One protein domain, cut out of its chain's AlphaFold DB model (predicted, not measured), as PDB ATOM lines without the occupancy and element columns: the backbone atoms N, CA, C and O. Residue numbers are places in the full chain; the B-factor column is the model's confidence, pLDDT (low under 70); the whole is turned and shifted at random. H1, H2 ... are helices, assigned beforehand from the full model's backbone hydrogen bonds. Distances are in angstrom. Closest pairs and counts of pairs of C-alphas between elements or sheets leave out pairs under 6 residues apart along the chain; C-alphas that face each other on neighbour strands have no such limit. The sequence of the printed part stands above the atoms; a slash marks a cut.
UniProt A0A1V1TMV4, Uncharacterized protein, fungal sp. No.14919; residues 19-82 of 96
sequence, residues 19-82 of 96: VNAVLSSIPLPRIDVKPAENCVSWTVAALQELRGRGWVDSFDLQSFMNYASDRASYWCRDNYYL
ATOM      1  N   VAL A  19     -13.699 -37.544  -0.681       92.12
ATOM      2  CA  VAL A  19     -13.963 -37.764  -2.112       92.12
ATOM      3  C   VAL A  19     -13.129 -36.814  -2.965       92.12
ATOM      4  O   VAL A  19     -12.491 -37.251  -3.921       92.12
ATOM      5  N   ASN A  20     -13.060 -35.536  -2.585       92.81
ATOM      6  CA  ASN A  20     -12.243 -34.563  -3.299       92.81
ATOM      7  C   ASN A  20     -10.743 -34.900  -3.246       92.81
ATOM      8  O   ASN A  20     -10.053 -34.757  -4.252       92.81
ATOM      9  N   ALA A  21     -10.244 -35.388  -2.106       95.44
ATOM     10  CA  ALA A  21      -8.857 -35.824  -1.966       95.44
ATOM     11  C   ALA A  21      -8.534 -37.026  -2.871       95.44
ATOM     12  O   ALA A  21      -7.492 -37.027  -3.523       95.44
ATOM     13  N   VAL A  22      -9.442 -38.007  -2.979       94.56
ATOM     14  CA  VAL A  22      -9.285 -39.131  -3.921       94.56
ATOM     15  C   VAL A  22      -9.248 -38.617  -5.354       94.56
ATOM     16  O   VAL A  22      -8.309 -38.920  -6.081       94.56
ATOM     17  N   LEU A  23     -10.220 -37.797  -5.757       94.06
ATOM     18  CA  LEU A  23     -10.281 -37.275  -7.124       94.06
ATOM     19  C   LEU A  23      -9.045 -36.439  -7.483       94.06
ATOM     20  O   LEU A  23      -8.513 -36.571  -8.580       94.06
ATOM     21  N   SER A  24      -8.553 -35.630  -6.543       95.56
ATOM     22  CA  SER A  24      -7.358 -34.796  -6.730       95.56
ATOM     23  C   SER A  24      -6.059 -35.604  -6.793       95.56
ATOM     24  O   SER A  24      -5.053 -35.097  -7.281       95.56
ATOM     25  N   SER A  25      -6.062 -36.849  -6.305       96.25
ATOM     26  CA  SER A  25      -4.898 -37.741  -6.379       96.25
ATOM     27  C   SER A  25      -4.710 -38.379  -7.759       96.25
ATOM     28  O   SER A  25      -3.635 -38.897  -8.054       96.25
ATOM     29  N   ILE A  26      -5.734 -38.330  -8.616       95.69
ATOM     30  CA  ILE A  26      -5.708 -38.949  -9.941       95.69
ATOM     31  C   ILE A  26      -4.973 -38.015 -10.907       95.69
ATOM     32  O   ILE A  26      -5.394 -36.863 -11.067       95.69
ATOM     33  N   PRO A  27      -3.920 -38.489 -11.598       93.94
ATOM     34  CA  PRO A  27      -3.185 -37.677 -12.558       93.94
ATOM     35  C   PRO A  27      -4.103 -37.092 -13.628       93.94
ATOM     36  O   PRO A  27      -4.981 -37.781 -14.145       93.94
ATOM     37  N   LEU A  28      -3.894 -35.822 -13.979       94.56
ATOM     38  CA  LEU A  28      -4.609 -35.195 -15.089       94.56
ATOM     39  C   LEU A  28      -4.257 -35.875 -16.426       94.56
ATOM     40  O   LEU A  28      -3.145 -36.393 -16.558       94.56
ATOM     41  N   PRO A  29      -5.164 -35.833 -17.424       93.69
ATOM     42  CA  PRO A  29      -4.916 -36.425 -18.731       93.69
ATOM     43  C   PRO A  29      -3.623 -35.924 -19.367       93.69
ATOM     44  O   PRO A  29      -3.396 -34.716 -19.481       93.69
ATOM     45  N   ARG A  30      -2.810 -36.860 -19.845       92.69
ATOM     46  CA  ARG A  30      -1.590 -36.580 -20.594       92.69
ATOM     47  C   ARG A  30      -1.853 -36.540 -22.099       92.69
ATOM     48  O   ARG A  30      -2.447 -37.448 -22.675       92.69
ATOM     49  N   ILE A  31      -1.360 -35.493 -22.756       88.06
ATOM     50  CA  ILE A  31      -1.562 -35.266 -24.200       88.06
ATOM     51  C   ILE A  31      -0.483 -35.914 -25.084       88.06
ATOM     52  O   ILE A  31      -0.655 -36.007 -26.294       88.06
ATOM     53  N   ASP A  32       0.626 -36.355 -24.493       90.19
ATOM     54  CA  ASP A  32       1.842 -36.825 -25.166       90.19
ATOM     55  C   ASP A  32       1.994 -38.359 -25.175       90.19
ATOM     56  O   ASP A  32       3.037 -38.890 -25.560       90.19
ATOM     57  N   VAL A  33       0.953 -39.084 -24.768       90.38
ATOM     58  CA  VAL A  33       0.926 -40.552 -24.696       90.38
ATOM     59  C   VAL A  33       0.097 -41.167 -25.829       90.38
ATOM     60  O   VAL A  33      -0.705 -40.493 -26.476       90.38
ATOM     61  N   LYS A  34       0.307 -42.461 -26.106       86.00
ATOM     62  CA  LYS A  34      -0.463 -43.228 -27.100       86.00
ATOM     63  C   LYS A  34      -1.147 -44.430 -26.428       86.00
ATOM     64  O   LYS A  34      -0.426 -45.313 -25.968       86.00
ATOM     65  N   PRO A  35      -2.493 -44.512 -26.425       85.38
ATOM     66  CA  PRO A  35      -3.447 -43.512 -26.925       85.38
ATOM     67  C   PRO A  35      -3.441 -42.230 -26.076       85.38
ATOM     68  O   PRO A  35      -3.113 -42.284 -24.897       85.38
ATOM     69  N   ALA A  36      -3.803 -41.091 -26.677       89.81
ATOM     70  CA  ALA A  36      -3.885 -39.822 -25.955       89.81
ATOM     71  C   ALA A  36      -4.979 -39.885 -24.882       89.81
ATOM     72  O   ALA A  36      -6.103 -40.317 -25.157       89.81
ATOM     73  N   GLU A  37      -4.658 -39.434 -23.675       92.75
ATOM     74  CA  GLU A  37      -5.622 -39.357 -22.585       92.75
ATOM     75  C   GLU A  37      -6.466 -38.085 -22.711       92.75
ATOM     76  O   GLU A  37      -6.050 -37.060 -23.252       92.75
ATOM     77  N   ASN A  38      -7.691 -38.143 -22.202       89.94
ATOM     78  CA  ASN A  38      -8.634 -37.035 -22.223       89.94
ATOM     79  C   ASN A  38      -9.555 -37.089 -20.991       89.94
ATOM     80  O   ASN A  38      -9.374 -37.892 -20.076       89.94
ATOM     81  N   CYS A  39     -10.572 -36.229 -20.951       87.81
ATOM     82  CA  CYS A  39     -11.522 -36.202 -19.840       87.81
ATOM     83  C   CYS A  39     -12.299 -37.521 -19.661       87.81
ATOM     84  O   CYS A  39     -12.676 -37.847 -18.536       87.81
ATOM     85  N   VAL A  40     -12.514 -38.299 -20.728       87.81
ATOM     86  CA  VAL A  40     -13.188 -39.603 -20.659       87.81
ATOM     87  C   VAL A  40     -12.281 -40.625 -19.984       87.81
ATOM     88  O   VAL A  40     -12.721 -41.268 -19.034       87.81
ATOM     89  N   SER A  41     -11.013 -40.737 -20.400       91.12
ATOM     90  CA  SER A  41     -10.067 -41.670 -19.767       91.12
ATOM     91  C   SER A  41      -9.814 -41.322 -18.297       91.12
ATOM     92  O   SER A  41      -9.773 -42.217 -17.457       91.12
ATOM     93  N   TRP A  42      -9.751 -40.031 -17.958       93.38
ATOM     94  CA  TRP A  42      -9.669 -39.588 -16.563       93.38
ATOM     95  C   TRP A  42     -10.914 -39.961 -15.757       93.38
ATOM     96  O   TRP A  42     -10.806 -40.461 -14.642       93.38
ATOM     97  N   THR A  43     -12.104 -39.777 -16.334       92.25
ATOM     98  CA  THR A  43     -13.361 -40.152 -15.669       92.25
ATOM     99  C   THR A  43     -13.424 -41.660 -15.421       92.25
ATOM    100  O   THR A  43     -13.858 -42.080 -14.352       92.25
ATOM    101  N   VAL A  44     -12.950 -42.485 -16.363       92.31
ATOM    102  CA  VAL A  44     -12.829 -43.941 -16.171       92.31
ATOM    103  C   VAL A  44     -11.903 -44.256 -14.996       92.31
ATOM    104  O   VAL A  44     -12.312 -44.999 -14.105       92.31
ATOM    105  N   ALA A  45     -10.706 -43.665 -14.949       93.62
ATOM    106  CA  ALA A  45      -9.765 -43.867 -13.845       93.62
ATOM    107  C   ALA A  45     -10.378 -43.456 -12.493       93.62
ATOM    108  O   ALA A  45     -10.317 -44.209 -11.522       93.62
ATOM    109  N   ALA A  46     -11.074 -42.318 -12.447       93.69
ATOM    110  CA  ALA A  46     -11.783 -41.870 -11.254       93.69
ATOM    111  C   ALA A  46     -12.866 -42.843 -10.800       93.69
ATOM    112  O   ALA A  46     -12.951 -43.174  -9.620       93.69
ATOM    113  N   LEU A  47     -13.678 -43.350 -11.722       92.94
ATOM    114  CA  LEU A  47     -14.725 -44.307 -11.386       92.94
ATOM    115  C   LEU A  47     -14.158 -45.656 -10.925       92.94
ATOM    116  O   LEU A  47     -14.758 -46.287 -10.056       92.94
ATOM    117  N   GLN A  48     -13.001 -46.077 -11.441       93.00
ATOM    118  CA  GLN A  48     -12.292 -47.266 -10.958       93.00
ATOM    119  C   GLN A  48     -11.786 -47.086  -9.523       93.00
ATOM    120  O   GLN A  48     -12.051 -47.946  -8.682       93.00
ATOM    121  N   GLU A  49     -11.146 -45.957  -9.215       93.75
ATOM    122  CA  GLU A  49     -10.665 -45.644  -7.861       93.75
ATOM    123  C   GLU A  49     -11.808 -45.581  -6.840       93.75
ATOM    124  O   GLU A  49     -11.746 -46.174  -5.759       93.75
ATOM    125  N   LEU A  50     -12.907 -44.910  -7.193       92.44
ATOM    126  CA  LEU A  50     -14.081 -44.821  -6.325       92.44
ATOM    127  C   LEU A  50     -14.776 -46.186  -6.160       92.44
ATOM    128  O   LEU A  50     -15.285 -46.492  -5.080       92.44
ATOM    129  N   ARG A  51     -14.767 -47.037  -7.197       91.06
ATOM    130  CA  ARG A  51     -15.269 -48.419  -7.118       91.06
ATOM    131  C   ARG A  51     -14.408 -49.286  -6.207       91.06
ATOM    132  O   ARG A  51     -14.969 -50.036  -5.415       91.06
ATOM    133  N   GLY A  52     -13.080 -49.159  -6.264       90.50
ATOM    134  CA  GLY A  52     -12.160 -49.870  -5.365       90.50
ATOM    135  C   GLY A  52     -12.419 -49.582  -3.881       90.50
ATOM    136  O   GLY A  52     -12.123 -50.409  -3.025       90.50
ATOM    137  N   ARG A  53     -13.043 -48.436  -3.581       90.88
ATOM    138  CA  ARG A  53     -13.450 -48.005  -2.233       90.88
ATOM    139  C   ARG A  53     -14.896 -48.365  -1.874       90.88
ATOM    140  O   ARG A  53     -15.332 -48.075  -0.764       90.88
ATOM    141  N   GLY A  54     -15.649 -48.961  -2.799       89.62
ATOM    142  CA  GLY A  54     -17.056 -49.321  -2.609       89.62
ATOM    143  C   GLY A  54     -18.041 -48.150  -2.706       89.62
ATOM    144  O   GLY A  54     -19.158 -48.265  -2.214       89.62
ATOM    145  N   TRP A  55     -17.659 -47.017  -3.307       90.56
ATOM    146  CA  TRP A  55     -18.521 -45.820  -3.412       90.56
ATOM    147  C   TRP A  55     -19.288 -45.726  -4.737       90.56
ATOM    148  O   TRP A  55     -20.134 -44.850  -4.922       90.56
ATOM    149  N   VAL A  56     -18.965 -46.611  -5.676       88.94
ATOM    150  CA  VAL A  56     -19.561 -46.696  -7.009       88.94
ATOM    151  C   VAL A  56     -20.115 -48.095  -7.195       88.94
ATOM    152  O   VAL A  56     -19.444 -49.077  -6.874       88.94
ATOM    153  N   ASP A  57     -21.321 -48.180  -7.750       83.69
ATOM    154  CA  ASP A  57     -21.969 -49.459  -8.002       83.69
ATOM    155  C   ASP A  57     -21.171 -50.310  -9.008       83.69
ATOM    156  O   ASP A  57     -20.424 -49.817  -9.868       83.69
ATOM    157  N   SER A  58     -21.358 -51.627  -8.931       82.44
ATOM    158  CA  SER A  58     -20.840 -52.536  -9.952       82.44
ATOM    159  C   SER A  58     -21.687 -52.430 -11.223       82.44
ATOM    160  O   SER A  58     -22.883 -52.721 -11.220       82.44
ATOM    161  N   PHE A  59     -21.055 -51.990 -12.308       84.94
ATOM    162  CA  PHE A  59     -21.599 -51.964 -13.665       84.94
ATOM    163  C   PHE A  59     -20.451 -52.002 -14.681       84.94
ATOM    164  O   PHE A  59     -19.291 -51.736 -14.336       84.94
ATOM    165  N   ASP A  60     -20.763 -52.302 -15.938       87.25
ATOM    166  CA  ASP A  60     -19.783 -52.211 -17.018       87.25
ATOM    167  C   ASP A  60     -19.422 -50.740 -17.278       87.25
ATOM    168  O   ASP A  60     -20.167 -49.984 -17.905       87.25
ATOM    169  N   LEU A  61     -18.268 -50.339 -16.743       86.44
ATOM    170  CA  LEU A  61     -17.786 -48.968 -16.793       86.44
ATOM    171  C   LEU A  61     -17.455 -48.526 -18.220       86.44
ATOM    172  O   LEU A  61     -17.708 -47.375 -18.573       86.44
ATOM    173  N   GLN A  62     -16.917 -49.426 -19.041       85.69
ATOM    174  CA  GLN A  62     -16.529 -49.091 -20.406       85.69
ATOM    175  C   GLN A  62     -17.771 -48.865 -21.266       85.69
ATOM    176  O   GLN A  62     -17.874 -47.847 -21.952       85.69
ATOM    177  N   SER A  63     -18.741 -49.776 -21.180       88.94
ATOM    178  CA  SER A  63     -20.007 -49.646 -21.901       88.94
ATOM    179  C   SER A  63     -20.793 -48.413 -21.450       88.94
ATOM    180  O   SER A  63     -21.357 -47.704 -22.286       88.94
ATOM    181  N   PHE A  64     -20.776 -48.105 -20.150       89.31
ATOM    182  CA  PHE A  64     -21.368 -46.883 -19.613       89.31
ATOM    183  C   PHE A  64     -20.727 -45.617 -20.200       89.31
ATOM    184  O   PHE A  64     -21.442 -44.725 -20.659       89.31
ATOM    185  N   MET A  65     -19.395 -45.532 -20.212       88.31
ATOM    186  CA  MET A  65     -18.702 -44.336 -20.697       88.31
ATOM    187  C   MET A  65     -18.853 -44.147 -22.206       88.31
ATOM    188  O   MET A  65     -19.084 -43.021 -22.639       88.31
ATOM    189  N   ASN A  66     -18.819 -45.228 -22.991       88.62
ATOM    190  CA  ASN A  66     -19.109 -45.167 -24.426       88.62
ATOM    191  C   ASN A  66     -20.514 -44.595 -24.673       88.62
ATOM    192  O   ASN A  66     -20.675 -43.621 -25.406       88.62
ATOM    193  N   TYR A  67     -21.520 -45.128 -23.973       89.12
ATOM    194  CA  TYR A  67     -22.895 -44.647 -24.071       89.12
ATOM    195  C   TYR A  67     -23.039 -43.171 -23.665       89.12
ATOM    196  O   TYR A  67     -23.692 -42.390 -24.360       89.12
ATOM    197  N   ALA A  68     -22.420 -42.769 -22.552       87.88
ATOM    198  CA  ALA A  68     -22.463 -41.391 -22.073       87.88
ATOM    199  C   ALA A  68     -21.819 -40.415 -23.075       87.88
ATOM    200  O   ALA A  68     -22.372 -39.342 -23.328       87.88
ATOM    201  N   SER A  69     -20.687 -40.791 -23.677       86.50
ATOM    202  CA  SER A  69     -20.006 -40.003 -24.711       86.50
ATOM    203  C   SER A  69     -20.832 -39.872 -25.993       86.50
ATOM    204  O   SER A  69     -20.920 -38.774 -26.554       86.50
ATOM    205  N   ASP A  70     -21.486 -40.948 -26.428       88.31
ATOM    206  CA  ASP A  70     -22.359 -40.933 -27.605       88.31
ATOM    207  C   ASP A  70     -23.587 -40.046 -27.379       88.31
ATOM    208  O   ASP A  70     -23.919 -39.200 -28.216       88.31
ATOM    209  N   ARG A  71     -24.228 -40.162 -26.208       87.00
ATOM    210  CA  ARG A  71     -25.367 -39.310 -25.834       87.00
ATOM    211  C   ARG A  71     -24.994 -37.845 -25.721       87.00
ATOM    212  O   ARG A  71     -25.706 -36.994 -26.254       87.00
ATOM    213  N   ALA A  72     -23.859 -37.550 -25.099       83.06
ATOM    214  CA  ALA A  72     -23.330 -36.197 -25.022       83.06
ATOM    215  C   ALA A  72     -23.101 -35.591 -26.415       83.06
ATOM    216  O   ALA A  72     -23.514 -34.462 -26.687       83.06
ATOM    217  N   SER A  73     -22.505 -36.365 -27.323       85.50
ATOM    218  CA  SER A  73     -22.273 -35.945 -28.707       85.50
ATOM    219  C   SER A  73     -23.579 -35.706 -29.467       85.50
ATOM    220  O   SER A  73     -23.689 -34.724 -30.200       85.50
ATOM    221  N   TYR A  74     -24.581 -36.564 -29.268       86.25
ATOM    222  CA  TYR A  74     -25.911 -36.405 -29.854       86.25
ATOM    223  C   TYR A  74     -26.593 -35.110 -29.380       86.25
ATOM    224  O   TYR A  74     -26.994 -34.298 -30.212       86.25
ATOM    225  N   TRP A  75     -26.643 -34.857 -28.067       84.94
ATOM    226  CA  TRP A  75     -27.242 -33.629 -27.526       84.94
ATOM    227  C   TRP A  75     -26.488 -32.365 -27.928       84.94
ATOM    228  O   TRP A  75     -27.101 -31.322 -28.115       84.94
ATOM    229  N   CYS A  76     -25.164 -32.437 -28.064       80.00
ATOM    230  CA  CYS A  76     -24.367 -31.281 -28.464       80.00
ATOM    231  C   CYS A  76     -24.576 -30.896 -29.937       80.00
ATOM    232  O   CYS A  76     -24.418 -29.729 -30.285       80.00
ATOM    233  N   ARG A  77     -24.881 -31.867 -30.807       84.00
ATOM    234  CA  ARG A  77     -25.095 -31.631 -32.246       84.00
ATOM    235  C   ARG A  77     -26.488 -31.102 -32.558       84.00
ATOM    236  O   ARG A  77     -26.662 -30.422 -33.563       84.00
ATOM    237  N   ASP A  78     -27.464 -31.425 -31.722       79.38
ATOM    238  CA  ASP A  78     -28.848 -31.030 -31.929       79.38
ATOM    239  C   ASP A  78     -29.198 -29.806 -31.064       79.38
ATOM    240  O   ASP A  78     -29.331 -29.877 -29.840       79.38
ATOM    241  N   ASN A  79     -29.358 -28.657 -31.730       72.31
ATOM    242  CA  ASN A  79     -29.657 -27.365 -31.105       72.31
ATOM    243  C   ASN A  79     -30.942 -27.378 -30.257       72.31
ATOM    244  O   ASN A  79     -31.096 -26.523 -29.386       72.31
ATOM    245  N   TYR A  80     -31.842 -28.348 -30.457       74.44
ATOM    246  CA  TYR A  80     -33.052 -28.516 -29.647       74.44
ATOM    247  C   TYR A  80     -32.764 -28.732 -28.150       74.44
ATOM    248  O   TYR A  80     -33.606 -28.443 -27.288       74.44
ATOM    249  N   TYR A  81     -31.585 -29.262 -27.839       69.81
ATOM    250  CA  TYR A  81     -31.168 -29.636 -26.494       69.81
ATOM    251  C   TYR A  81     -30.359 -28.550 -25.774       69.81
ATOM    252  O   TYR A  81     -30.125 -28.664 -24.567       69.81
ATOM    253  N   LEU A  82     -29.976 -27.472 -26.469       69.88
ATOM    254  CA  LEU A  82     -29.263 -26.350 -25.862       69.88
ATOM    255  C   LEU A  82     -30.108 -25.702 -24.755       69.88
ATOM    256  O   LEU A  82     -31.278 -25.376 -24.938       69.88
TER     257      LEU A  82
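This is residues 19 to 82 of the 96 residues of an uncharacterized protein of fungal sp. No.14919 (UniProt A0A1V1TMV4). Two helices, H2 and H3, make a loose, splayed hairpin in which H3 reaches out past H2 as a long arm, residues 70 to 82 sticking out freely. The short H1 only just touches the later part of H2, and the long link between these two swings out in a loop whose residues 31 to 36 also stand free. The printed part has 64 residues with three named helices, H1, H2 and H3 in that order, and no named strand; its class is all helix. The whole is loose, with a radius of gyration of the C-alphas of 14.0 A and spans of 38 by 32 by 21 A.

Find C-alpha 19 at (-13.963, -37.764, -2.112), where H1 begins; it covers residues 19 to 25. H2, residues 39 to 52, starts at C-alpha 39 at (-11.522, -36.202, -19.840) and measures 19.9 A from first to last C-alpha. H3, residues 61 to 77, runs 24.3 A to C-alpha 77 at (-25.095, -31.631, -32.246).

Look first at Leu 23 and Ala 46, whose C-alphas, the closest of H1 and H2, are 6.4 A apart. H1 and H2 only just touch, with 3 pairs of C-alphas within 8 A, and H2 does so with residues 46 to 50 alone. They run opposite ways at a steep tilt of 60 degrees. H2 and H3 form a helical hairpin and touch, their closest C-alphas being those of Val 44 and Leu 61, 7.1 A apart. They run opposite ways at a shallow tilt of 34.9 degrees, only just short of steep. H1 and H3 are apart. In H1, H2 and H3, every O i to N i+4 pair is within hydrogen-bond range.

The two farthest C-alphas, those of Arg 53 and Asn 79, are 39.0 A apart. The printed part has no cut. Between H1 and H2 you pass a long link of 13 residues; that from H2 to H3 is short, with 8. The mean pLDDT of the printed part is 88.5, and residues 81 to 82 are under 70.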